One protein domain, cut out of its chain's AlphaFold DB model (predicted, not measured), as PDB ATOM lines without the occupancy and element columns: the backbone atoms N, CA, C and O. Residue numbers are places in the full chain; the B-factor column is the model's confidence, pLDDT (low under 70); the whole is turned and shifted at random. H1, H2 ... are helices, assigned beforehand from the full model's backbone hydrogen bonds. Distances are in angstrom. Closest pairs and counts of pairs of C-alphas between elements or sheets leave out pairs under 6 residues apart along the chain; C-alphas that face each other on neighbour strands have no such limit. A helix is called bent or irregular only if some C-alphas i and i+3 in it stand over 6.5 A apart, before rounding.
ATOM      1  N   TYR A   2      38.455 -39.905 -43.198       65.50
ATOM      2  CA  TYR A   2      37.199 -39.980 -43.966       65.50
ATOM      3  C   TYR A   2      36.351 -41.241 -43.713       65.50
ATOM      4  O   TYR A   2      35.135 -41.131 -43.633       65.50
ATOM      5  N   LYS A   3      36.970 -42.422 -43.523       69.94
ATOM      6  CA  LYS A   3      36.240 -43.677 -43.235       69.94
ATOM      7  C   LYS A   3      35.368 -43.550 -41.987       69.94
ATOM      8  O   LYS A   3      34.259 -44.063 -41.957       69.94
ATOM      9  N   ILE A   4      35.874 -42.830 -40.987       72.06
ATOM     10  CA  ILE A   4      35.183 -42.585 -39.726       72.06
ATOM     11  C   ILE A   4      33.997 -41.647 -39.962       72.06
ATOM     12  O   ILE A   4      32.877 -41.998 -39.619       72.06
ATOM     13  N   PHE A   5      34.223 -40.494 -40.596       74.38
ATOM     14  CA  PHE A   5      33.157 -39.524 -40.878       74.38
ATOM     15  C   PHE A   5      32.047 -40.101 -41.758       74.38
ATOM     16  O   PHE A   5      30.872 -39.877 -41.478       74.38
ATOM     17  N   LEU A   6      32.410 -40.889 -42.772       79.81
ATOM     18  CA  LEU A   6      31.456 -41.600 -43.615       79.81
ATOM     19  C   LEU A   6      30.627 -42.588 -42.785       79.81
ATOM     20  O   LEU A   6      29.405 -42.588 -42.877       79.81
ATOM     21  N   HIS A   7      31.281 -43.389 -41.939       82.56
ATOM     22  CA  HIS A   7      30.603 -44.374 -41.101       82.56
ATOM     23  C   HIS A   7      29.652 -43.727 -40.087       82.56
ATOM     24  O   HIS A   7      28.498 -44.140 -40.005       82.56
ATOM     25  N   VAL A   8      30.098 -42.679 -39.377       84.56
ATOM     26  CA  VAL A   8      29.242 -41.909 -38.455       84.56
ATOM     27  C   VAL A   8      28.045 -41.341 -39.205       84.56
ATOM     28  O   VAL A   8      26.917 -41.550 -38.783       84.56
ATOM     29  N   SER A   9      28.271 -40.695 -40.352       84.62
ATOM     30  CA  SER A   9      27.194 -40.069 -41.127       84.62
ATOM     31  C   SER A   9      26.163 -41.093 -41.617       84.62
ATOM     32  O   SER A   9      24.966 -40.829 -41.560       84.62
ATOM     33  N   CYS A  10      26.601 -42.279 -42.056       86.81
ATOM     34  CA  CYS A  10      25.688 -43.352 -42.455       86.81
ATOM     35  C   CYS A  10      24.866 -43.889 -41.276       86.81
ATOM     36  O   CYS A  10      23.660 -44.076 -41.426       86.81
ATOM     37  N   ILE A  11      25.496 -44.123 -40.119       90.00
ATOM     38  CA  ILE A  11      24.794 -44.581 -38.911       90.00
ATOM     39  C   ILE A  11      23.770 -43.535 -38.470       90.00
ATOM     40  O   ILE A  11      22.619 -43.881 -38.236       90.00
ATOM     41  N   THR A  12      24.159 -42.263 -38.438       90.62
ATOM     42  CA  THR A  12      23.281 -41.145 -38.089       90.62
ATOM     43  C   THR A  12      22.050 -41.072 -38.991       90.62
ATOM     44  O   THR A  12      20.933 -40.963 -38.495       90.62
ATOM     45  N   VAL A  13      22.225 -41.160 -40.313       91.62
ATOM     46  CA  VAL A  13      21.097 -41.149 -41.260       91.62
ATOM     47  C   VAL A  13      20.158 -42.330 -41.015       91.62
ATOM     48  O   VAL A  13      18.940 -42.157 -41.008       91.62
ATOM     49  N   LEU A  14      20.713 -43.520 -40.777       93.19
ATOM     50  CA  LEU A  14      19.923 -44.708 -40.463       93.19
ATOM     51  C   LEU A  14      19.141 -44.526 -39.158       93.19
ATOM     52  O   LEU A  14      17.963 -44.867 -39.111       93.19
ATOM     53  N   GLU A  15      19.766 -43.962 -38.129       92.69
ATOM     54  CA  GLU A  15      19.146 -43.698 -36.831       92.69
ATOM     55  C   GLU A  15      18.008 -42.677 -36.923       92.69
ATOM     56  O   GLU A  15      16.941 -42.910 -36.360       92.69
ATOM     57  N   ILE A  16      18.177 -41.608 -37.709       93.56
ATOM     58  CA  ILE A  16      17.105 -40.642 -37.997       93.56
ATOM     59  C   ILE A  16      15.913 -41.363 -38.635       93.56
ATOM     60  O   ILE A  16      14.788 -41.245 -38.152       93.56
ATOM     61  N   CYS A  17      16.146 -42.156 -39.684       94.31
ATOM     62  CA  CYS A  17      15.080 -42.931 -40.319       94.31
ATOM     63  C   CYS A  17      14.418 -43.898 -39.328       94.31
ATOM     64  O   CYS A  17      13.194 -43.978 -39.262       94.31
ATOM     65  N   PHE A  18      15.214 -44.617 -38.535       95.12
ATOM     66  CA  PHE A  18      14.697 -45.556 -37.548       95.12
ATOM     67  C   PHE A  18      13.817 -44.859 -36.504       95.12
ATOM     68  O   PHE A  18      12.740 -45.354 -36.176       95.12
ATOM     69  N   PHE A  19      14.223 -43.681 -36.035       94.56
ATOM     70  CA  PHE A  19      13.441 -42.910 -35.083       94.56
ATOM     71  C   PHE A  19      12.082 -42.504 -35.653       94.56
ATOM     72  O   PHE A  19      11.057 -42.848 -35.075       94.56
ATOM     73  N   PHE A  20      12.051 -41.842 -36.812       94.56
ATOM     74  CA  PHE A  20      10.795 -41.325 -37.362       94.56
ATOM     75  C   PHE A  20       9.830 -42.421 -37.829       94.56
ATOM     76  O   PHE A  20       8.620 -42.246 -37.705       94.56
ATOM     77  N   TYR A  21      10.339 -43.547 -38.341       93.75
ATOM     78  CA  TYR A  21       9.486 -44.628 -38.848       93.75
ATOM     79  C   TYR A  21       9.109 -45.679 -37.801       93.75
ATOM     80  O   TYR A  21       8.104 -46.360 -37.989       93.75
ATOM     81  N   TYR A  22       9.879 -45.826 -36.718       94.06
ATOM     82  CA  TYR A  22       9.624 -46.855 -35.704       94.06
ATOM     83  C   TYR A  22       9.451 -46.279 -34.299       94.06
ATOM     84  O   TYR A  22       8.429 -46.539 -33.669       94.06
ATOM     85  N   ILE A  23      10.412 -45.496 -33.799       93.75
ATOM     86  CA  ILE A  23      10.377 -45.015 -32.407       93.75
ATOM     87  C   ILE A  23       9.253 -43.997 -32.192       93.75
ATOM     88  O   ILE A  23       8.517 -44.131 -31.225       93.75
ATOM     89  N   GLY A  24       9.077 -43.024 -33.084       91.62
ATOM     90  CA  GLY A  24       8.042 -41.994 -32.957       91.62
ATOM     91  C   GLY A  24       6.610 -42.558 -32.931       91.62
ATOM     92  O   GLY A  24       5.840 -42.241 -32.018       91.62
ATOM     93  N   PRO A  25       6.236 -43.450 -33.873       91.75
ATOM     94  CA  PRO A  25       4.959 -44.161 -33.807       91.75
ATOM     95  C   PRO A  25       4.814 -45.016 -32.541       91.75
ATOM     96  O   PRO A  25       3.772 -44.982 -31.893       91.75
ATOM     97  N   LEU A  26       5.871 -45.723 -32.129       93.00
ATOM     98  CA  LEU A  26       5.865 -46.501 -30.889       93.00
ATOM     99  C   LEU A  26       5.638 -45.611 -29.655       93.00
ATOM    100  O   LEU A  26       4.880 -45.968 -28.758       93.00
ATOM    101  N   GLU A  27       6.288 -44.451 -29.599       91.19
ATOM    102  CA  GLU A  27       6.131 -43.470 -28.527       91.19
ATOM    103  C   GLU A  27       4.686 -42.967 -28.461       91.19
ATOM    104  O   GLU A  27       4.090 -42.942 -27.384       91.19
ATOM    105  N   THR A  28       4.091 -42.670 -29.618       90.62
ATOM    106  CA  THR A  28       2.671 -42.307 -29.751       90.62
ATOM    107  C   THR A  28       1.763 -43.364 -29.102       90.62
ATOM    108  O   THR A  28       0.927 -43.031 -28.257       90.62
ATOM    109  N   ASP A  29       1.972 -44.647 -29.412       91.31
ATOM    110  CA  ASP A  29       1.189 -45.762 -28.853       91.31
ATOM    111  C   ASP A  29       1.394 -45.940 -27.337       91.31
ATOM    112  O   ASP A  29       0.448 -46.229 -26.586       91.31
ATOM    113  N   ILE A  30       2.627 -45.745 -26.859       92.50
ATOM    114  CA  ILE A  30       2.963 -45.788 -25.430       92.50
ATOM    115  C   ILE A  30       2.243 -44.659 -24.683       92.50
ATOM    116  O   ILE A  30       1.656 -44.911 -23.626       92.50
ATOM    117  N   PHE A  31       2.236 -43.440 -25.228       91.81
ATOM    118  CA  PHE A  31       1.537 -42.304 -24.627       91.81
ATOM    119  C   PHE A  31       0.027 -42.535 -24.554       91.81
ATOM    120  O   PHE A  31      -0.555 -42.339 -23.484       91.81
ATOM    121  N   TYR A  32      -0.601 -43.027 -25.627       88.50
ATOM    122  CA  TYR A  32      -2.020 -43.404 -25.601       88.50
ATOM    123  C   TYR A  32      -2.323 -44.429 -24.502       88.50
ATOM    124  O   TYR A  32      -3.258 -44.259 -23.716       88.50
ATOM    125  N   SER A  33      -1.496 -45.471 -24.400       90.75
ATOM    126  CA  SER A  33      -1.646 -46.519 -23.386       90.75
ATOM    127  C   SER A  33      -1.486 -45.981 -21.960       90.75
ATOM    128  O   SER A  33      -2.174 -46.424 -21.037       90.75
ATOM    129  N   TYR A  34      -0.584 -45.018 -21.762       91.62
ATOM    130  CA  TYR A  34      -0.365 -44.385 -20.466       91.62
ATOM    131  C   TYR A  34      -1.535 -43.484 -20.060       91.62
ATOM    132  O   TYR A  34      -2.007 -43.576 -18.926       91.62
ATOM    133  N   ILE A  35      -2.055 -42.679 -20.992       90.38
ATOM    134  CA  ILE A  35      -3.245 -41.847 -20.770       90.38
ATOM    135  C   ILE A  35      -4.432 -42.722 -20.370       90.38
ATOM    136  O   ILE A  35      -5.070 -42.445 -19.358       90.38
ATOM    137  N   LYS A  36      -4.675 -43.821 -21.093       88.50
ATOM    138  CA  LYS A  36      -5.735 -44.780 -20.762       88.50
ATOM    139  C   LYS A  36      -5.652 -45.243 -19.303       88.50
ATOM    140  O   LYS A  36      -6.594 -45.068 -18.538       88.50
ATOM    141  N   ARG A  37      -4.474 -45.721 -18.887       90.38
ATOM    142  CA  ARG A  37      -4.230 -46.200 -17.517       90.38
ATOM    143  C   ARG A  37      -4.419 -45.122 -16.450       90.38
ATOM    144  O   ARG A  37      -4.802 -45.450 -15.330       90.38
ATOM    145  N   ILE A  38      -4.113 -43.860 -16.761       90.50
ATOM    146  CA  ILE A  38      -4.344 -42.741 -15.836       90.50
ATOM    147  C   ILE A  38      -5.840 -42.498 -15.642       90.50
ATOM    148  O   ILE A  38      -6.255 -42.182 -14.528       90.50
ATOM    149  N   ILE A  39      -6.636 -42.628 -16.704       89.19
ATOM    150  CA  ILE A  39      -8.072 -42.332 -16.672       89.19
ATOM    151  C   ILE A  39      -8.873 -43.493 -16.060       89.19
ATOM    152  O   ILE A  39      -9.857 -43.230 -15.371       89.19
ATOM    153  N   ASP A  40      -8.428 -44.743 -16.233       88.81
ATOM    154  CA  ASP A  40      -9.108 -45.951 -15.731       88.81
ATOM    155  C   ASP A  40      -9.417 -45.886 -14.223       88.81
ATOM    156  O   ASP A  40     -10.557 -46.049 -13.803       88.81
ATOM    157  N   GLY A  41      -8.424 -45.563 -13.388       88.12
ATOM    158  CA  GLY A  41      -8.607 -45.557 -11.931       88.12
ATOM    159  C   GLY A  41      -9.654 -44.547 -11.421       88.12
ATOM    160  O   GLY A  41     -10.494 -44.899 -10.590       88.12
ATOM    161  N   PRO A  42      -9.611 -43.273 -11.854       88.31
ATOM    162  CA  PRO A  42     -10.666 -42.303 -11.573       88.31
ATOM    163  C   PRO A  42     -12.040 -42.707 -12.122       88.31
ATOM    164  O   PRO A  42     -13.038 -42.463 -11.444       88.31
ATOM    165  N   LEU A  43     -12.092 -43.321 -13.309       87.12
ATOM    166  CA  LEU A  43     -13.333 -43.788 -13.932       87.12
ATOM    167  C   LEU A  43     -14.013 -44.885 -13.112       87.12
ATOM    168  O   LEU A  43     -15.195 -44.751 -12.814       87.12
ATOM    169  N   ASP A  44     -13.266 -45.889 -12.652       88.31
ATOM    170  CA  ASP A  44     -13.814 -46.976 -11.828       88.31
ATOM    171  C   ASP A  44     -14.494 -46.436 -10.554       88.31
ATOM    172  O   ASP A  44     -15.569 -46.879 -10.145       88.31
ATOM    173  N   LYS A  45     -13.886 -45.419  -9.927       88.56
ATOM    174  CA  LYS A  45     -14.450 -44.753  -8.741       88.56
ATOM    175  C   LYS A  45     -15.668 -43.897  -9.073       88.56
ATOM    176  O   LYS A  45     -16.591 -43.790  -8.256       88.56
ATOM    177  N   LEU A  46     -15.649 -43.242 -10.232       87.06
ATOM    178  CA  LEU A  46     -16.784 -42.473 -10.721       87.06
ATOM    179  C   LEU A  46     -17.978 -43.403 -10.949       87.06
ATOM    180  O   LEU A  46     -19.062 -43.094 -10.470       87.06
ATOM    181  N   ASP A  47     -17.763 -44.564 -11.562       87.50
ATOM    182  CA  ASP A  47     -18.800 -45.572 -11.797       87.50
ATOM    183  C   ASP A  47     -19.392 -46.139 -10.525       87.50
ATOM    184  O   ASP A  47     -20.611 -46.240 -10.399       87.50
ATOM    185  N   GLU A  48     -18.553 -46.436  -9.536       89.44
ATOM    186  CA  GLU A  48     -19.039 -46.864  -8.228       89.44
ATOM    187  C   GLU A  48     -19.937 -45.789  -7.583       89.44
ATOM    188  O   GLU A  48     -20.927 -46.097  -6.913       89.44
ATOM    189  N   THR A  49     -19.610 -44.510  -7.784       89.62
ATOM    190  CA  THR A  49     -20.370 -43.377  -7.235       89.62
ATOM    191  C   THR A  49     -21.666 -43.138  -8.004       89.62
ATOM    192  O   THR A  49     -22.724 -42.979  -7.396       89.62
ATOM    193  N   LEU A  50     -21.610 -43.156  -9.333       88.50
ATOM    194  CA  LEU A  50     -22.764 -42.991 -10.211       88.50
ATOM    195  C   LEU A  50     -23.752 -44.152 -10.069       88.50
ATOM    196  O   LEU A  50     -24.961 -43.925  -9.990       88.50
ATOM    197  N   GLY A  51     -23.245 -45.376  -9.894       88.56
ATOM    198  CA  GLY A  51     -24.044 -46.556  -9.576       88.56
ATOM    199  C   GLY A  51     -24.840 -46.403  -8.277       88.56
ATOM    200  O   GLY A  51     -26.001 -46.807  -8.223       88.56
ATOM    201  N   LYS A  52     -24.290 -45.728  -7.252       91.81
ATOM    202  CA  LYS A  52     -25.033 -45.405  -6.011       91.81
ATOM    203  C   LYS A  52     -26.187 -44.432  -6.252       91.81
ATOM    204  O   LYS A  52     -27.154 -44.441  -5.495       91.81
ATOM    205  N   TRP A  53     -26.091 -43.590  -7.277       88.56
ATOM    206  CA  TRP A  53     -27.138 -42.642  -7.667       88.56
ATOM    207  C   TRP A  53     -28.065 -43.188  -8.754       88.56
ATOM    208  O   TRP A  53     -29.034 -42.521  -9.110       88.56
ATOM    209  N   ASN A  54     -27.805 -44.406  -9.240       87.81
ATOM    210  CA  ASN A  54     -28.530 -45.039 -10.338       87.81
ATOM    211  C   ASN A  54     -28.525 -44.180 -11.621       87.81
ATOM    212  O   ASN A  54     -29.516 -44.122 -12.349       87.81
ATOM    213  N   VAL A  55     -27.410 -43.478 -11.856       86.31
ATOM    214  CA  VAL A  55     -27.166 -42.619 -13.022       86.31
ATOM    215  C   VAL A  55     -26.066 -43.254 -13.863       86.31
ATOM    216  O   VAL A  55     -25.076 -43.731 -13.322       86.31
ATOM    217  N   ASP A  56     -26.221 -43.251 -15.183       84.62
ATOM    218  CA  ASP A  56     -25.170 -43.703 -16.102       84.62
ATOM    219  C   ASP A  56     -24.175 -42.574 -16.444       84.62
ATOM    220  O   ASP A  56     -24.542 -41.395 -16.439       84.62
ATOM    221  N   ARG A  57     -22.930 -42.908 -16.817       82.00
ATOM    222  CA  ARG A  57     -21.910 -41.918 -17.219       82.00
ATOM    223  C   ARG A  57     -22.392 -41.002 -18.337       82.00
ATOM    224  O   ARG A  57     -22.200 -39.788 -18.246       82.00
ATOM    225  N   ARG A  58     -23.087 -41.525 -19.357       78.81
ATOM    226  CA  ARG A  58     -23.631 -40.684 -20.440       78.81
ATOM    227  C   ARG A  58     -24.680 -39.713 -19.928       78.81
ATOM    228  O   ARG A  58     -24.717 -38.569 -20.372       78.81
ATOM    229  N   GLN A  59     -25.527 -40.148 -18.998       79.88
ATOM    230  CA  GLN A  59     -26.538 -39.287 -18.388       79.88
ATOM    231  C   GLN A  59     -25.891 -38.209 -17.519       79.88
ATOM    232  O   GLN A  59     -26.286 -37.052 -17.613       79.88
ATOM    233  N   PHE A  60     -24.874 -38.567 -16.736       82.81
ATOM    234  CA  PHE A  60     -24.116 -37.636 -15.905       82.81
ATOM    235  C   PHE A  60     -23.401 -36.571 -16.743       82.81
ATOM    236  O   PHE A  60     -23.558 -35.377 -16.491       82.81
ATOM    237  N   ILE A  61     -22.686 -36.982 -17.793       79.31
ATOM    238  CA  ILE A  61     -22.022 -36.061 -18.724       79.31
ATOM    239  C   ILE A  61     -23.062 -35.198 -19.430       79.31
ATOM    240  O   ILE A  61     -22.943 -33.977 -19.435       79.31
ATOM    241  N   LYS A  62     -24.140 -35.794 -19.948       76.06
ATOM    242  CA  LYS A  62     -25.229 -35.024 -20.551       76.06
ATOM    243  C   LYS A  62     -25.829 -34.033 -19.560       76.06
ATOM    244  O   LYS A  62     -26.171 -32.947 -19.981       76.06
ATOM    245  N   MET A  63     -25.920 -34.344 -18.269       75.69
ATOM    246  CA  MET A  63     -26.425 -33.421 -17.249       75.69
ATOM    247  C   MET A  63     -25.470 -32.240 -17.020       75.69
ATOM    248  O   MET A  63     -25.932 -31.104 -16.971       75.69
ATOM    249  N   ILE A  64     -24.154 -32.477 -16.977       77.94
ATOM    250  CA  ILE A  64     -23.133 -31.414 -16.895       77.94
ATOM    251  C   ILE A  64     -23.178 -30.508 -18.134       77.94
ATOM    252  O   ILE A  64     -23.118 -29.287 -18.009       77.94
ATOM    253  N   TYR A  65     -23.321 -31.099 -19.322       69.81
ATOM    254  CA  TYR A  65     -23.297 -30.388 -20.602       69.81
ATOM    255  C   TYR A  65     -24.694 -29.983 -21.122       69.81
ATOM    256  O   TYR A  65     -24.799 -29.337 -22.157       69.81
ATOM    257  N   SER A  66     -25.782 -30.294 -20.402       57.56
ATOM    258  CA  SER A  66     -27.174 -30.021 -20.826       57.56
ATOM    259  C   SER A  66     -27.549 -28.537 -20.864       57.56
ATOM    260  O   SER A  66     -28.647 -28.200 -21.302       57.56
ATOM    261  N   GLN A  67     -26.650 -27.645 -20.445       52.53
ATOM    262  CA  GLN A  67     -26.798 -26.203 -20.647       52.53
ATOM    263  C   GLN A  67     -26.404 -25.732 -22.058       52.53
ATOM    264  O   GLN A  67     -26.745 -24.610 -22.422       52.53
ATOM    265  N   SER A  68     -25.736 -26.568 -22.858       53.34
ATOM    266  CA  SER A  68     -25.451 -26.312 -24.275       53.34
ATOM    267  C   SER A  68     -26.273 -27.267 -25.141       53.34
ATOM    268  O   SER A  68     -26.132 -28.482 -25.017       53.34
ATOM    269  N   GLU A  69     -27.113 -26.747 -26.037       51.03
ATOM    270  CA  GLU A  69     -27.902 -27.511 -27.026       51.03
ATOM    271  C   GLU A  69     -27.041 -28.204 -28.114       51.03
ATOM    272  O   GLU A  69     -27.511 -28.502 -29.214       51.03
ATOM    273  N   ASP A  70     -25.765 -28.479 -27.849       57.34
ATOM    274  CA  ASP A  70     -24.792 -28.764 -28.895       57.34
ATOM    275  C   ASP A  70     -24.682 -30.256 -29.219       57.34
ATOM    276  O   ASP A  70     -23.770 -30.966 -28.796       57.34
ATOM    277  N   SER A  71     -25.548 -30.695 -30.136       58.66
ATOM    278  CA  SER A  71     -25.222 -31.792 -31.069       58.66
ATOM    279  C   SER A  71     -23.960 -31.514 -31.916       58.66
ATOM    280  O   SER A  71     -23.489 -32.393 -32.642       58.66
ATOM    281  N   ASP A  72     -23.422 -30.295 -31.810       72.69
ATOM    282  CA  ASP A  72     -22.211 -29.809 -32.460       72.69
ATOM    283  C   ASP A  72     -20.941 -30.018 -31.614       72.69
ATOM    284  O   ASP A  72     -19.848 -30.038 -32.168       72.69
ATOM    285  N   PHE A  73     -21.035 -30.237 -30.295       77.88
ATOM    286  CA  PHE A  73     -19.854 -30.281 -29.416       77.88
ATOM    287  C   PHE A  73     -18.988 -31.525 -29.651       77.88
ATOM    288  O   PHE A  73     -17.774 -31.414 -29.810       77.88
ATOM    289  N   GLU A  74     -19.607 -32.706 -29.732       80.00
ATOM    290  CA  GLU A  74     -18.910 -33.962 -30.058       80.00
ATOM    291  C   GLU A  74     -18.264 -33.889 -31.448       80.00
ATOM    292  O   GLU A  74     -17.086 -34.206 -31.600       80.00
ATOM    293  N   LYS A  75     -19.001 -33.374 -32.442       84.19
ATOM    294  CA  LYS A  75     -18.490 -33.172 -33.806       84.19
ATOM    295  C   LYS A  75     -17.356 -32.150 -33.857       84.19
ATOM    296  O   LYS A  75     -16.423 -32.312 -34.637       84.19
ATOM    297  N   THR A  76     -17.428 -31.108 -33.033       86.25
ATOM    298  CA  THR A  76     -16.378 -30.091 -32.917       86.25
ATOM    299  C   THR A  76     -15.117 -30.698 -32.317       86.25
ATOM    300  O   THR A  76     -14.051 -30.540 -32.900       86.25
ATOM    301  N   LEU A  77     -15.227 -31.463 -31.225       85.50
ATOM    302  CA  LEU A  77     -14.093 -32.170 -30.621       85.50
ATOM    303  C   LEU A  77     -13.471 -33.200 -31.568       85.50
ATOM    304  O   LEU A  77     -12.248 -33.294 -31.652       85.50
ATOM    305  N   GLU A  78     -14.294 -33.964 -32.288       88.44
ATOM    306  CA  GLU A  78     -13.811 -34.922 -33.283       88.44
ATOM    307  C   GLU A  78     -13.048 -34.202 -34.401       88.44
ATOM    308  O   GLU A  78     -11.932 -34.592 -34.750       88.44
ATOM    309  N   LYS A  79     -13.604 -33.101 -34.919       90.62
ATOM    310  CA  LYS A  79     -12.947 -32.285 -35.941       90.62
ATOM    311  C   LYS A  79     -11.632 -31.690 -35.438       90.62
ATOM    312  O   LYS A  79     -10.619 -31.816 -36.119       90.62
ATOM    313  N   GLU A  80     -11.622 -31.098 -34.246       91.12
ATOM    314  CA  GLU A  80     -10.409 -30.569 -33.615       91.12
ATOM    315  C   GLU A  80      -9.352 -31.661 -33.415       91.12
ATOM    316  O   GLU A  80      -8.168 -31.416 -33.640       91.12
ATOM    317  N   SER A  81      -9.762 -32.880 -33.053       91.44
ATOM    318  CA  SER A  81      -8.859 -34.027 -32.934       91.44
ATOM    319  C   SER A  81      -8.248 -34.428 -34.272       91.44
ATOM    320  O   SER A  81      -7.055 -34.726 -34.327       91.44
ATOM    321  N   VAL A  82      -9.039 -34.467 -35.347       93.19
ATOM    322  CA  VAL A  82      -8.545 -34.792 -36.695       93.19
ATOM    323  C   VAL A  82      -7.596 -33.701 -37.191       93.19
ATOM    324  O   VAL A  82      -6.499 -34.005 -37.658       93.19
ATOM    325  N   ASP A  83      -7.966 -32.432 -37.024       93.06
ATOM    326  CA  ASP A  83      -7.129 -31.289 -37.394       93.06
ATOM    327  C   ASP A  83      -5.835 -31.243 -36.557       93.06
ATOM    328  O   ASP A  83      -4.758 -30.920 -37.064       93.06
ATOM    329  N   GLY A  84      -5.912 -31.596 -35.270       91.12
ATOM    330  CA  GLY A  84      -4.767 -31.750 -34.371       91.12
ATOM    331  C   GLY A  84      -3.812 -32.854 -34.821       91.12
ATOM    332  O   GLY A  84      -2.603 -32.621 -34.896       91.12
ATOM    333  N   LYS A  85      -4.354 -34.017 -35.200       92.38
ATOM    334  CA  LYS A  85      -3.581 -35.138 -35.743       92.38
ATOM    335  C   LYS A  85      -2.872 -34.769 -37.045       92.38
ATOM    336  O   LYS A  85      -1.667 -34.976 -37.152       92.38
ATOM    337  N   ASN A  86      -3.590 -34.177 -37.999       94.06
ATOM    338  CA  ASN A  86      -3.015 -33.778 -39.287       94.06
ATOM    339  C   ASN A  86      -1.881 -32.762 -39.096       94.06
ATOM    340  O   ASN A  86      -0.796 -32.923 -39.646       94.06
ATOM    341  N   ARG A  87      -2.091 -31.756 -38.240       93.62
ATOM    342  CA  ARG A  87      -1.072 -30.749 -37.908       93.62
ATOM    343  C   ARG A  87       0.167 -31.366 -37.259       93.62
ATOM    344  O   ARG A  87       1.281 -30.991 -37.609       93.62
ATOM    345  N   ARG A  88      -0.009 -32.328 -36.350       93.50
ATOM    346  CA  ARG A  88       1.096 -33.082 -35.738       93.50
ATOM    347  C   ARG A  88       1.883 -33.878 -36.779       93.50
ATOM    348  O   ARG A  88       3.110 -33.851 -36.762       93.50
ATOM    349  N   GLU A  89       1.192 -34.584 -37.671       93.31
ATOM    350  CA  GLU A  89       1.824 -35.353 -38.749       93.31
ATOM    351  C   GLU A  89       2.610 -34.439 -39.699       93.31
ATOM    352  O   GLU A  89       3.770 -34.731 -39.988       93.31
ATOM    353  N   GLU A  90       2.049 -33.293 -40.091       95.00
ATOM    354  CA  GLU A  90       2.734 -32.290 -40.917       95.00
ATOM    355  C   GLU A  90       3.974 -31.702 -40.227       95.00
ATOM    356  O   GLU A  90       5.032 -31.559 -40.846       95.00
ATOM    357  N   GLU A  91       3.876 -31.365 -38.939       94.75
ATOM    358  CA  GLU A  91       4.996 -30.827 -38.163       94.75
ATOM    359  C   GLU A  91       6.122 -31.855 -37.996       94.75
ATOM    360  O   GLU A  91       7.291 -31.523 -38.206       94.75
ATOM    361  N   ASN A  92       5.784 -33.110 -37.693       94.31
ATOM    362  CA  ASN A  92       6.754 -34.198 -37.576       94.31
ATOM    363  C   ASN A  92       7.382 -34.555 -38.931       94.31
ATOM    364  O   ASN A  92       8.583 -34.812 -39.004       94.31
ATOM    365  N   GLU A  93       6.606 -34.541 -40.016       94.81
ATOM    366  CA  GLU A  93       7.126 -34.760 -41.367       94.81
ATOM    367  C   GLU A  93       8.079 -33.629 -41.773       94.81
ATOM    368  O   GLU A  93       9.141 -33.872 -42.353       94.81
ATOM    369  N   LYS A  94       7.737 -32.382 -41.438       96.06
ATOM    370  CA  LYS A  94       8.618 -31.234 -41.650       96.06
ATOM    371  C   LYS A  94       9.912 -31.383 -40.853       96.06
ATOM    372  O   LYS A  94      10.985 -31.190 -41.424       96.06
ATOM    373  N   LEU A  95       9.828 -31.776 -39.581       95.00
ATOM    374  CA  LEU A  95      10.994 -32.039 -38.737       95.00
ATOM    375  C   LEU A  95      11.887 -33.130 -39.347       95.00
ATOM    376  O   LEU A  95      13.103 -32.948 -39.436       95.00
ATOM    377  N   PHE A  96      11.291 -34.220 -39.837       95.62
ATOM    378  CA  PHE A  96      12.005 -35.285 -40.537       95.62
ATOM    379  C   PHE A  96      12.725 -34.766 -41.784       95.62
ATOM    380  O   PHE A  96      13.933 -34.966 -41.916       95.62
ATOM    381  N   LYS A  97      12.014 -34.059 -42.673       94.56
ATOM    382  CA  LYS A  97      12.571 -33.506 -43.919       94.56
ATOM    383  C   LYS A  97      13.732 -32.554 -43.648       94.56
ATOM    384  O   LYS A  97      14.787 -32.684 -44.261       94.56
ATOM    385  N   THR A  98      13.568 -31.638 -42.701       93.88
ATOM    386  CA  THR A  98      14.630 -30.701 -42.324       93.88
ATOM    387  C   THR A  98      15.835 -31.438 -41.736       93.88
ATOM    388  O   THR A  98      16.973 -31.175 -42.119       93.88
ATOM    389  N   THR A  99      15.604 -32.414 -40.857       93.62
ATOM    390  CA  THR A  99      16.682 -33.196 -40.235       93.62
ATOM    391  C   THR A  99      17.454 -34.004 -41.279       93.62
ATOM    392  O   THR A  99      18.683 -33.924 -41.340       93.62
ATOM    393  N   ILE A 100      16.755 -34.757 -42.133       93.25
ATOM    394  CA  ILE A 100      17.396 -35.605 -43.141       93.25
ATOM    395  C   ILE A 100      18.148 -34.771 -44.181       93.25
ATOM    396  O   ILE A 100      19.210 -35.195 -44.627       93.25
ATOM    397  N   GLU A 101      17.659 -33.577 -44.527       93.44
ATOM    398  CA  GLU A 101      18.330 -32.657 -45.446       93.44
ATOM    399  C   GLU A 101      19.691 -32.208 -44.897       93.44
ATOM    400  O   GLU A 101      20.716 -32.411 -45.554       93.44
ATOM    401  N   TYR A 102      19.740 -31.689 -43.664       91.38
ATOM    402  CA  TYR A 102      20.999 -31.253 -43.048       91.38
ATOM    403  C   TYR A 102      22.013 -32.396 -42.916       91.38
ATOM    404  O   TYR A 102      23.187 -32.234 -43.257       91.38
ATOM    405  N   TRP A 103      21.571 -33.573 -42.469       90.31
ATOM    406  CA  TRP A 103      22.462 -34.724 -42.314       90.31
ATOM    407  C   TRP A 103      22.899 -35.328 -43.651       90.31
ATOM    408  O   TRP A 103      24.044 -35.770 -43.779       90.31
ATOM    409  N   SER A 104      22.053 -35.262 -44.680       90.75
ATOM    410  CA  SER A 104      22.425 -35.655 -46.044       90.75
ATOM    411  C   SER A 104      23.478 -34.724 -46.639       90.75
ATOM    412  O   SER A 104      24.384 -35.198 -47.324       90.75
ATOM    413  N   LEU A 105      23.430 -33.419 -46.345       91.12
ATOM    414  CA  LEU A 105      24.475 -32.476 -46.756       91.12
ATOM    415  C   LEU A 105      25.823 -32.792 -46.092       91.12
ATOM    416  O   LEU A 105      26.855 -32.782 -46.764       91.12
ATOM    417  N   ILE A 106      25.827 -33.136 -44.800       87.75
ATOM    418  CA  ILE A 106      27.042 -33.553 -44.078       87.75
ATOM    419  C   ILE A 106      27.605 -34.859 -44.659       87.75
ATOM    420  O   ILE A 106      28.819 -34.983 -44.866       87.75
ATOM    421  N   LEU A 107      26.734 -35.823 -44.971       89.62
ATOM    422  CA  LEU A 107      27.128 -37.067 -45.627       89.62
ATOM    423  C   LEU A 107      27.726 -36.796 -47.014       89.62
ATOM    424  O   LEU A 107      28.805 -37.301 -47.327       89.62
ATOM    425  N   ALA A 108      27.075 -35.962 -47.828       90.50
ATOM    426  CA  ALA A 108      27.555 -35.585 -49.154       90.50
ATOM    427  C   ALA A 108      28.920 -34.884 -49.085       90.50
ATOM    428  O   ALA A 108      29.824 -35.209 -49.856       90.50
ATOM    429  N   PHE A 109      29.110 -33.984 -48.117       88.56
ATOM    430  CA  PHE A 109      30.399 -33.345 -47.863       88.56
ATOM    431  C   PHE A 109      31.480 -34.363 -47.462       88.56
ATOM    432  O   PHE A 109      32.610 -34.301 -47.947       88.56
ATOM    433  N   SER A 110      31.130 -35.356 -46.643       86.56
ATOM    434  CA  SER A 110      32.049 -36.434 -46.254       86.56
ATOM    435  C   SER A 110      32.464 -37.302 -47.450       86.56
ATOM    436  O   SER A 110      33.642 -37.638 -47.594       86.56
ATOM    437  N   VAL A 111      31.522 -37.622 -48.344       88.06
ATOM    438  CA  VAL A 111      31.795 -38.330 -49.606       88.06
ATOM    439  C   VAL A 111      32.675 -37.485 -50.528       88.06
ATOM    440  O   VAL A 111      33.618 -38.004 -51.123       88.06
ATOM    441  N   PHE A 112      32.424 -36.179 -50.617       89.38
ATOM    442  CA  PHE A 112      33.244 -35.263 -51.405       89.38
ATOM    443  C   PHE A 112      34.703 -35.245 -50.928       89.38
ATOM    444  O   PHE A 112      35.612 -35.416 -51.741       89.38
ATOM    445  N   LEU A 113      34.942 -35.131 -49.615       85.81
ATOM    446  CA  LEU A 113      36.296 -35.196 -49.051       85.81
ATOM    447  C   LEU A 113      36.992 -36.524 -49.370       85.81
ATOM    448  O   LEU A 113      38.177 -36.531 -49.707       85.81
ATOM    449  N   PHE A 114      36.256 -37.638 -49.317       84.62
ATOM    450  CA  PHE A 114      36.779 -38.944 -49.707       84.62
ATOM    451  C   PHE A 114      37.203 -38.985 -51.182       84.62
ATOM    452  O   PHE A 114      38.298 -39.456 -51.494       84.62
ATOM    453  N   ILE A 115      36.381 -38.451 -52.090       86.94
ATOM    454  CA  ILE A 115      36.706 -38.386 -53.521       86.94
ATOM    455  C   ILE A 115      37.940 -37.505 -53.754       86.94
ATOM    456  O   ILE A 115      38.822 -37.889 -54.521       86.94
ATOM    457  N   CYS A 116      38.048 -36.355 -53.082       86.56
ATOM    458  CA  CYS A 116      39.228 -35.495 -53.179       86.56
ATOM    459  C   CYS A 116      40.508 -36.228 -52.759       86.56
ATOM    460  O   CYS A 116      41.498 -36.188 -53.490       86.56
ATOM    461  N   GLU A 117      40.490 -36.925 -51.622       83.19
ATOM    462  CA  GLU A 117      41.635 -37.715 -51.155       83.19
ATOM    463  C   GLU A 117      41.990 -38.823 -52.153       83.19
ATOM    464  O   GLU A 117      43.151 -38.964 -52.540       83.19
ATOM    465  N   PHE A 118      40.983 -39.544 -52.654       82.56
ATOM    466  CA  PHE A 118      41.166 -40.584 -53.660       82.56
ATOM    467  C   PHE A 118      41.817 -40.044 -54.942       82.56
ATOM    468  O   PHE A 118      42.781 -40.626 -55.444       82.56
ATOM    469  N   LEU A 119      41.351 -38.898 -55.448       87.50
ATOM    470  CA  LEU A 119      41.919 -38.252 -56.632       87.50
ATOM    471  C   LEU A 119      43.356 -37.771 -56.395       87.50
ATOM    472  O   LEU A 119      44.200 -37.927 -57.280       87.50
ATOM    473  N   ILE A 120      43.662 -37.224 -55.214       85.81
ATOM    474  CA  ILE A 120      45.022 -36.804 -54.848       85.81
ATOM    475  C   ILE A 120      45.959 -38.016 -54.813       85.81
ATOM    476  O   ILE A 120      47.008 -37.993 -55.464       85.81
ATOM    477  N   CYS A 121      45.574 -39.093 -54.122       81.25
ATOM    478  CA  CYS A 121      46.344 -40.337 -54.072       81.25
ATOM    479  C   CYS A 121      46.561 -40.921 -55.472       81.25
ATOM    480  O   CYS A 121      47.691 -41.250 -55.835       81.25
ATOM    481  N   TYR A 122      45.512 -40.964 -56.294       81.94
ATOM    482  CA  TYR A 122      45.599 -41.421 -57.678       81.94
ATOM    483  C   TYR A 122      46.579 -40.574 -58.508       81.94
ATOM    484  O   TYR A 122      47.421 -41.113 -59.230       81.94
ATOM    485  N   CYS A 123      46.544 -39.245 -58.364       81.50
ATOM    486  CA  CYS A 123      47.480 -38.342 -59.036       81.50
ATOM    487  C   CYS A 123      48.935 -38.559 -58.592       81.50
ATOM    488  O   CYS A 123      49.842 -38.521 -59.427       81.50
ATOM    489  N   ILE A 124      49.172 -38.791 -57.298       78.12
ATOM    490  CA  ILE A 124      50.509 -39.063 -56.750       78.12
ATOM    491  C   ILE A 124      51.048 -40.399 -57.279       78.12
ATOM    492  O   ILE A 124      52.175 -40.447 -57.775       78.12
ATOM    493  N   ILE A 125      50.243 -41.465 -57.240       74.38
ATOM    494  CA  ILE A 125      50.621 -42.796 -57.742       74.38
ATOM    495  C   ILE A 125      50.929 -42.733 -59.245       74.38
ATOM    496  O   ILE A 125      51.977 -43.203 -59.690       74.38
ATOM    497  N   ARG A 126      50.083 -42.053 -60.030       70.69
ATOM    498  CA  ARG A 126      50.292 -41.870 -61.475       70.69
ATOM    499  C   ARG A 126      51.568 -41.087 -61.803       70.69
ATOM    500  O   ARG A 126      52.193 -41.349 -62.831       70.69
ATOM    501  N   LYS A 127      51.977 -40.133 -60.956       67.38
ATOM    502  CA  LYS A 127      53.262 -39.422 -61.102       67.38
ATOM    503  C   LYS A 127      54.464 -40.311 -60.757       67.38
ATOM    504  O   LYS A 127      55.496 -40.172 -61.406       67.38
ATOM    505  N   ARG A 128      54.341 -41.241 -59.800       61.19
ATOM    506  CA  ARG A 128      55.411 -42.196 -59.441       61.19
ATOM    507  C   ARG A 128      55.637 -43.272 -60.509       61.19
ATOM    508  O   ARG A 128      56.787 -43.598 -60.787       61.19
ATOM    509  N   GLY A 129      54.579 -43.730 -61.182       53.97
ATOM    510  CA  GLY A 129      54.660 -44.728 -62.261       53.97
ATOM    511  C   GLY A 129      55.424 -44.295 -63.524       53.97
ATOM    512  O   GLY A 129      55.639 -45.117 -64.406       53.97
ATOM    513  N   LYS A 130      55.852 -43.028 -63.637       51.62
ATOM    514  CA  LYS A 130      56.697 -42.554 -64.749       51.62
ATOM    515  C   LYS A 130      58.205 -42.610 -64.463       51.62
ATOM    516  O   LYS A 130      58.974 -42.486 -65.407       51.62
ATOM    517  N   LEU A 170      68.698 -45.921 -32.833       59.88
ATOM    518  CA  LEU A 170      67.696 -46.656 -33.603       59.88
ATOM    519  C   LEU A 170      66.564 -47.175 -32.701       59.88
ATOM    520  O   LEU A 170      65.391 -47.018 -33.042       59.88
ATOM    521  N   GLU A 171      66.880 -47.732 -31.526       61.47
ATOM    522  CA  GLU A 171      65.877 -48.156 -30.537       61.47
ATOM    523  C   GLU A 171      65.063 -46.982 -29.974       61.47
ATOM    524  O   GLU A 171      63.833 -47.062 -29.881       61.47
ATOM    525  N   LYS A 172      65.716 -45.865 -29.620       59.97
ATOM    526  CA  LYS A 172      65.022 -44.652 -29.146       59.97
ATOM    527  C   LYS A 172      64.130 -44.050 -30.235       59.97
ATOM    528  O   LYS A 172      63.019 -43.605 -29.934       59.97
ATOM    529  N   GLY A 173      64.576 -44.078 -31.492       61.81
ATOM    530  CA  GLY A 173      63.793 -43.680 -32.663       61.81
ATOM    531  C   GLY A 173      62.572 -44.574 -32.883       61.81
ATOM    532  O   GLY A 173      61.461 -44.066 -33.042       61.81
ATOM    533  N   LYS A 174      62.740 -45.901 -32.793       60.91
ATOM    534  CA  LYS A 174      61.645 -46.883 -32.874       60.91
ATOM    535  C   LYS A 174      60.617 -46.693 -31.750       60.91
ATOM    536  O   LYS A 174      59.423 -46.661 -32.035       60.91
ATOM    537  N   LYS A 175      61.054 -46.468 -30.502       62.00
ATOM    538  CA  LYS A 175      60.161 -46.188 -29.356       62.00
ATOM    539  C   LYS A 175      59.384 -44.879 -29.517       62.00
ATOM    540  O   LYS A 175      58.174 -44.871 -29.301       62.00
ATOM    541  N   LYS A 176      60.029 -43.788 -29.953       63.84
ATOM    542  CA  LYS A 176      59.335 -42.519 -30.258       63.84
ATOM    543  C   LYS A 176      58.325 -42.673 -31.400       63.84
ATOM    544  O   LYS A 176      57.234 -42.115 -31.315       63.84
ATOM    545  N   LYS A 177      58.658 -43.449 -32.438       65.88
ATOM    546  CA  LYS A 177      57.775 -43.715 -33.586       65.88
ATOM    547  C   LYS A 177      56.565 -44.571 -33.189       65.88
ATOM    548  O   LYS A 177      55.454 -44.251 -33.594       65.88
ATOM    549  N   TYR A 178      56.760 -45.583 -32.341       66.62
ATOM    550  CA  TYR A 178      55.675 -46.393 -31.774       66.62
ATOM    551  C   TYR A 178      54.745 -45.559 -30.883       66.62
ATOM    552  O   TYR A 178      53.528 -45.616 -31.036       66.62
ATOM    553  N   LEU A 179      55.306 -44.708 -30.016       65.31
ATOM    554  CA  LEU A 179      54.525 -43.811 -29.160       65.31
ATOM    555  C   LEU A 179      53.701 -42.809 -29.987       65.31
ATOM    556  O   LEU A 179      52.526 -42.595 -29.710       65.31
ATOM    557  N   PHE A 180      54.293 -42.235 -31.039       71.31
ATOM    558  CA  PHE A 180      53.594 -41.347 -31.971       71.31
ATOM    559  C   PHE A 180      52.461 -42.063 -32.720       71.31
ATOM    560  O   PHE A 180      51.374 -41.504 -32.867       71.31
ATOM    561  N   LEU A 181      52.685 -43.310 -33.149       70.56
ATOM    562  CA  LEU A 181      51.664 -44.130 -33.800       70.56
ATOM    563  C   LEU A 181      50.499 -44.428 -32.844       70.56
ATOM    564  O   LEU A 181      49.344 -44.249 -33.222       70.56
ATOM    565  N   CYS A 182      50.790 -44.789 -31.590       67.44
ATOM    566  CA  CYS A 182      49.777 -44.956 -30.549       67.44
ATOM    567  C   CYS A 182      48.985 -43.667 -30.310       67.44
ATOM    568  O   CYS A 182      47.762 -43.712 -30.328       67.44
ATOM    569  N   ILE A 183      49.647 -42.515 -30.154       74.56
ATOM    570  CA  ILE A 183      48.969 -41.225 -29.937       74.56
ATOM    571  C   ILE A 183      48.071 -40.864 -31.128       74.56
ATOM    572  O   ILE A 183      46.941 -40.421 -30.926       74.56
ATOM    573  N   LYS A 184      48.530 -41.091 -32.366       76.12
ATOM    574  CA  LYS A 184      47.733 -40.865 -33.583       76.12
ATOM    575  C   LYS A 184      46.486 -41.753 -33.600       76.12
ATOM    576  O   LYS A 184      45.387 -41.264 -33.857       76.12
ATOM    577  N   THR A 185      46.642 -43.035 -33.283       73.94
ATOM    578  CA  THR A 185      45.539 -44.001 -33.226       73.94
ATOM    579  C   THR A 185      44.554 -43.676 -32.103       73.94
ATOM    580  O   THR A 185      43.353 -43.598 -32.345       73.94
ATOM    581  N   THR A 186      45.037 -43.393 -30.891       78.69
ATOM    582  CA  THR A 186      44.200 -42.975 -29.757       78.69
ATOM    583  C   THR A 186      43.450 -41.683 -30.069       78.69
ATOM    584  O   THR A 186      42.243 -41.618 -29.852       78.69
ATOM    585  N   GLY A 187      44.121 -40.680 -30.642       80.38
ATOM    586  CA  GLY A 187      43.488 -39.427 -31.053       80.38
ATOM    587  C   GLY A 187      42.359 -39.642 -32.064       80.38
ATOM    588  O   GLY A 187      41.297 -39.037 -31.930       80.38
ATOM    589  N   HIS A 188      42.535 -40.557 -33.026       77.69
ATOM    590  CA  HIS A 188      41.473 -40.921 -33.968       77.69
ATOM    591  C   HIS A 188      40.231 -41.495 -33.277       77.69
ATOM    592  O   HIS A 188      39.120 -41.079 -33.607       77.69
ATOM    593  N   TYR A 189      40.397 -42.403 -32.313       82.31
ATOM    594  CA  TYR A 189      39.266 -42.988 -31.586       82.31
ATOM    595  C   TYR A 189      38.603 -42.006 -30.617       82.31
ATOM    596  O   TYR A 189      37.382 -42.018 -30.485       82.31
ATOM    597  N   VAL A 190      39.377 -41.123 -29.981       88.12
ATOM    598  CA  VAL A 190      38.828 -40.069 -29.114       88.12
ATOM    599  C   VAL A 190      37.955 -39.113 -29.922       88.12
ATOM    600  O   VAL A 190      36.826 -38.843 -29.523       88.12
ATOM    601  N   ILE A 191      38.432 -38.650 -31.083       84.25
ATOM    602  CA  ILE A 191      37.645 -37.780 -31.970       84.25
ATOM    603  C   ILE A 191      36.370 -38.495 -32.421       84.25
ATOM    604  O   ILE A 191      35.297 -37.906 -32.360       84.25
ATOM    605  N   PHE A 192      36.466 -39.769 -32.810       82.62
ATOM    606  CA  PHE A 192      35.295 -40.564 -33.178       82.62
ATOM    607  C   PHE A 192      34.259 -40.641 -32.053       82.62
ATOM    608  O   PHE A 192      33.085 -40.358 -32.285       82.62
ATOM    609  N   GLY A 193      34.690 -40.965 -30.832       87.19
ATOM    610  CA  GLY A 193      33.802 -41.037 -29.673       87.19
ATOM    611  C   GLY A 193      33.130 -39.696 -29.373       87.19
ATOM    612  O   GLY A 193      31.916 -39.642 -29.193       87.19
ATOM    613  N   VAL A 194      33.890 -38.597 -29.397       89.50
ATOM    614  CA  VAL A 194      33.349 -37.244 -29.187       89.50
ATOM    615  C   VAL A 194      32.353 -36.858 -30.281       89.50
ATOM    616  O   VAL A 194      31.321 -36.262 -29.973       89.50
ATOM    617  N   SER A 195      32.610 -37.220 -31.542       85.00
ATOM    618  CA  SER A 195      31.679 -36.969 -32.647       85.00
ATOM    619  C   SER A 195      30.363 -37.726 -32.472       85.00
ATOM    620  O   SER A 195      29.309 -37.132 -32.678       85.00
ATOM    621  N   ILE A 196      30.405 -38.991 -32.035       88.94
ATOM    622  CA  ILE A 196      29.191 -39.773 -31.751       88.94
ATOM    623  C   ILE A 196      28.406 -39.154 -30.594       88.94
ATOM    624  O   ILE A 196      27.203 -38.957 -30.716       88.94
ATOM    625  N   ILE A 197      29.074 -38.815 -29.489       92.38
ATOM    626  CA  ILE A 197      28.407 -38.228 -28.318       92.38
ATOM    627  C   ILE A 197      27.771 -36.882 -28.677       92.38
ATOM    628  O   ILE A 197      26.628 -36.622 -28.313       92.38
ATOM    629  N   THR A 198      28.491 -36.040 -29.422       90.19
ATOM    630  CA  THR A 198      27.968 -34.753 -29.899       90.19
ATOM    631  C   THR A 198      26.753 -34.952 -30.796       90.19
ATOM    632  O   THR A 198      25.749 -34.267 -30.619       90.19
ATOM    633  N   PHE A 199      26.822 -35.900 -31.735       89.81
ATOM    634  CA  PHE A 199      25.686 -36.238 -32.584       89.81
ATOM    635  C   PHE A 199      24.481 -36.664 -31.747       89.81
ATOM    636  O   PHE A 199      23.413 -36.088 -31.906       89.81
ATOM    637  N   GLN A 200      24.671 -37.614 -30.832       92.38
ATOM    638  CA  GLN A 200      23.602 -38.115 -29.978       92.38
ATOM    639  C   GLN A 200      22.959 -36.984 -29.177       92.38
ATOM    640  O   GLN A 200      21.743 -36.829 -29.180       92.38
ATOM    641  N   TYR A 201      23.767 -36.116 -28.569       94.25
ATOM    642  CA  TYR A 201      23.260 -34.948 -27.856       94.25
ATOM    643  C   TYR A 201      22.388 -34.044 -28.744       94.25
ATOM    644  O   TYR A 201      21.286 -33.670 -28.343       94.25
ATOM    645  N   LEU A 202      22.857 -33.710 -29.952       91.56
ATOM    646  CA  LEU A 202      22.099 -32.886 -30.896       91.56
ATOM    647  C   LEU A 202      20.827 -33.589 -31.375       91.56
ATOM    648  O   LEU A 202      19.789 -32.948 -31.508       91.56
ATOM    649  N   PHE A 203      20.898 -34.896 -31.609       92.56
ATOM    650  CA  PHE A 203      19.765 -35.709 -32.021       92.56
ATOM    651  C   PHE A 203      18.667 -35.700 -30.954       92.56
ATOM    652  O   PHE A 203      17.521 -35.379 -31.254       92.56
ATOM    653  N   PHE A 204      19.014 -35.931 -29.688       93.19
ATOM    654  CA  PHE A 204      18.039 -35.837 -28.603       93.19
ATOM    655  C   PHE A 204      17.450 -34.429 -28.468       93.19
ATOM    656  O   PHE A 204      16.235 -34.283 -28.363       93.19
ATOM    657  N   GLN A 205      18.299 -33.400 -28.508       93.50
ATOM    658  CA  GLN A 205      17.853 -32.019 -28.316       93.50
ATOM    659  C   GLN A 205      16.925 -31.516 -29.417       93.50
ATOM    660  O   GLN A 205      15.913 -30.896 -29.119       93.50
ATOM    661  N   TYR A 206      17.267 -31.774 -30.677       92.06
ATOM    662  CA  TYR A 206      16.581 -31.153 -31.809       92.06
ATOM    663  C   TYR A 206      15.620 -32.081 -32.542       92.06
ATOM    664  O   TYR A 206      14.789 -31.592 -33.298       92.06
ATOM    665  N   VAL A 207      15.738 -33.398 -32.363       93.44
ATOM    666  CA  VAL A 207      14.864 -34.371 -33.027       93.44
ATOM    667  C   VAL A 207      13.917 -34.994 -32.020       93.44
ATOM    668  O   VAL A 207      12.710 -34.886 -32.186       93.44
ATOM    669  N   VAL A 208      14.449 -35.611 -30.961       92.19
ATOM    670  CA  VAL A 208      13.615 -36.361 -30.011       92.19
ATOM    671  C   VAL A 208      12.702 -35.432 -29.212       92.19
ATOM    672  O   VAL A 208      11.511 -35.699 -29.127       92.19
ATOM    673  N   PHE A 209      13.211 -34.323 -28.664       90.44
ATOM    674  CA  PHE A 209      12.370 -33.409 -27.876       90.44
ATOM    675  C   PHE A 209      11.388 -32.571 -28.699       90.44
ATOM    676  O   PHE A 209      10.360 -32.159 -28.169       90.44
ATOM    677  N   GLU A 210      11.691 -32.314 -29.970       92.44
ATOM    678  CA  GLU A 210      10.795 -31.574 -30.868       92.44
ATOM    679  C   GLU A 210       9.765 -32.484 -31.549       92.44
ATOM    680  O   GLU A 210       8.788 -31.997 -32.122       92.44
ATOM    681  N   TYR A 211       9.956 -33.807 -31.491       93.19
ATOM    682  CA  TYR A 211       8.973 -34.759 -31.981       93.19
ATOM    683  C   TYR A 211       7.690 -34.658 -31.156       93.19
ATOM    684  O   TYR A 211       7.708 -34.706 -29.926       93.19
ATOM    685  N   LYS A 212       6.551 -34.533 -31.838       92.62
ATOM    686  CA  LYS A 212       5.242 -34.424 -31.190       92.62
ATOM    687  C   LYS A 212       4.533 -35.778 -31.238       92.62
ATOM    688  O   LYS A 212       4.017 -36.131 -32.301       92.62
ATOM    689  N   PRO A 213       4.459 -36.536 -30.128       89.81
ATOM    690  CA  PRO A 213       3.794 -37.838 -30.121       89.81
ATOM    691  C   PRO A 213       2.264 -37.711 -30.156       89.81
ATOM    692  O   PRO A 213       1.623 -38.380 -30.957       89.81
ATOM    693  N   LEU A 214       1.676 -36.793 -29.377       89.00
ATOM    694  CA  LEU A 214       0.237 -36.486 -29.379       89.00
ATOM    695  C   LEU A 214      -0.005 -34.980 -29.437       89.00
ATOM    696  O   LEU A 214       0.705 -34.207 -28.792       89.00
ATOM    697  N   SER A 215      -1.067 -34.567 -30.127       89.94
ATOM    698  CA  SER A 215      -1.626 -33.229 -29.950       89.94
ATOM    699  C   SER A 215      -2.562 -33.182 -28.739       89.94
ATOM    700  O   SER A 215      -3.193 -34.166 -28.354       89.94
ATOM    701  N   ILE A 216      -2.682 -32.003 -28.130       88.38
ATOM    702  CA  ILE A 216      -3.606 -31.778 -27.010       88.38
ATOM    703  C   ILE A 216      -5.059 -32.017 -27.448       88.38
ATOM    704  O   ILE A 216      -5.863 -32.515 -26.663       88.38
ATOM    705  N   ASP A 217      -5.389 -31.691 -28.695       89.38
ATOM    706  CA  ASP A 217      -6.737 -31.850 -29.239       89.38
ATOM    707  C   ASP A 217      -7.091 -33.340 -29.415       89.38
ATOM    708  O   ASP A 217      -8.187 -33.754 -29.031       89.38
ATOM    709  N   GLU A 218      -6.126 -34.177 -29.831       88.00
ATOM    710  CA  GLU A 218      -6.253 -35.644 -29.803       88.00
ATOM    711  C   GLU A 218      -6.511 -36.167 -28.380       88.00
ATOM    712  O   GLU A 218      -7.368 -37.031 -28.190       88.00
ATOM    713  N   ILE A 219      -5.819 -35.635 -27.363       89.06
ATOM    714  CA  ILE A 219      -6.018 -36.044 -25.960       89.06
ATOM    715  C   ILE A 219      -7.426 -35.686 -25.479       89.06
ATOM    716  O   ILE A 219      -8.085 -36.520 -24.860       89.06
ATOM    717  N   LYS A 220      -7.897 -34.460 -25.744       88.50
ATOM    718  CA  LYS A 220      -9.227 -34.000 -25.308       88.50
ATOM    719  C   LYS A 220     -10.326 -34.902 -25.852       88.50
ATOM    720  O   LYS A 220     -11.165 -35.371 -25.081       88.50
ATOM    721  N   TYR A 221     -10.304 -35.158 -27.158       88.00
ATOM    722  CA  TYR A 221     -11.288 -36.026 -27.791       88.00
ATOM    723  C   TYR A 221     -11.152 -37.470 -27.317       88.00
ATOM    724  O   TYR A 221     -12.156 -38.103 -27.005       88.00
ATOM    725  N   TYR A 222      -9.922 -37.976 -27.178       86.81
ATOM    726  CA  TYR A 222      -9.685 -39.317 -26.653       86.81
ATOM    727  C   TYR A 222     -10.289 -39.493 -25.257       86.81
ATOM    728  O   TYR A 222     -11.036 -40.441 -25.036       86.81
ATOM    729  N   VAL A 223     -10.029 -38.560 -24.336       87.06
ATOM    730  CA  VAL A 223     -10.594 -38.574 -22.978       87.06
ATOM    731  C   VAL A 223     -12.119 -38.506 -23.038       87.06
ATOM    732  O   VAL A 223     -12.782 -39.321 -22.404       87.06
ATOM    733  N   TYR A 224     -12.680 -37.579 -23.817       84.62
ATOM    734  CA  TYR A 224     -14.129 -37.431 -23.976       84.62
ATOM    735  C   TYR A 224     -14.792 -38.722 -24.473       84.62
ATOM    736  O   TYR A 224     -15.742 -39.213 -23.865       84.62
ATOM    737  N   ASN A 225     -14.251 -39.313 -25.537       84.56
ATOM    738  CA  ASN A 225     -14.753 -40.558 -26.100       84.56
ATOM    739  C   ASN A 225     -14.608 -41.726 -25.110       84.56
ATOM    740  O   ASN A 225     -15.511 -42.556 -24.975       84.56
ATOM    741  N   TYR A 226     -13.496 -41.772 -24.373       83.00
ATOM    742  CA  TYR A 226     -13.241 -42.807 -23.377       83.00
ATOM    743  C   TYR A 226     -14.238 -42.751 -22.214       83.00
ATOM    744  O   TYR A 226     -14.742 -43.789 -21.785       83.00
ATOM    745  N   LEU A 227     -14.590 -41.540 -21.769       80.38
ATOM    746  CA  LEU A 227     -15.604 -41.314 -20.740       80.38
ATOM    747  C   LEU A 227     -17.002 -41.817 -21.153       80.38
ATOM    748  O   LEU A 227     -17.786 -42.184 -20.278       80.38
ATOM    749  N   LEU A 228     -17.318 -41.836 -22.455       76.69
ATOM    750  CA  LEU A 228     -18.640 -42.201 -22.985       76.69
ATOM    751  C   LEU A 228     -18.790 -43.671 -23.407       76.69
ATOM    752  O   LEU A 228     -19.920 -44.162 -23.481       76.69
ATOM    753  N   THR A 229     -17.702 -44.342 -23.786       69.88
ATOM    754  CA  THR A 229     -17.768 -45.599 -24.564       69.88
ATOM    755  C   THR A 229     -17.477 -46.858 -23.750       69.88
ATOM    756  O   THR A 229     -17.867 -47.948 -24.164       69.88
ATOM    757  N   THR A 230     -16.832 -46.709 -22.595       57.59
ATOM    758  CA  THR A 230     -16.616 -47.792 -21.615       57.59
ATOM    759  C   THR A 230     -17.657 -47.697 -20.518       57.59
ATOM    760  O   THR A 230     -17.820 -48.651 -19.737       57.59
TER     761      THR A 230
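This is residues 2 to 130 and 170 to 230 of the 230 residues of an uncharacterized protein of viral metagenome (UniProt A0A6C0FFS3). H3 runs along most of a thin rod, H1a packs beside it, and H1b and H4 splay from it towards opposite ends. H5 sits between H1b and H3, near short H2. The printed part, 190 residues with helices H1 to H5 in order, is all helix and extended: radius of gyration of the C-alphas 29.2 A, spans 99 by 35 by 19 A.

Start at residues 2 to 53, by hydrogen bonds one helix, H1, but bent: C-alphas 21 and 24 are 6.6 A apart. Arm H1a, residues 2 to 21, touches H3, residues 73 to 128, opposite ways; the closest C-alphas, Ser 9 and Leu 107, are 5.4 A apart. H5, residues 216 to 229, touches H3, closest at C-alphas Ser 81 and Glu 218, 4.4 A. Every O i to N i+4 helix pair is within hydrogen-bond range except in arm H1b, residues 24 to 53: 24 of 26.

Find C-alpha 73 at (-19.854, -30.281, -29.416), where H3 begins its 81.9 A. H2 is residues 57 to 65; H4, residues 170 to 208, ends at (13.615, -36.361, -30.011).

Residues 131 to 169 are cut out, leaving 33.3 A between C-alphas 130 and 170; pLDDT is under 70 in 26 residues.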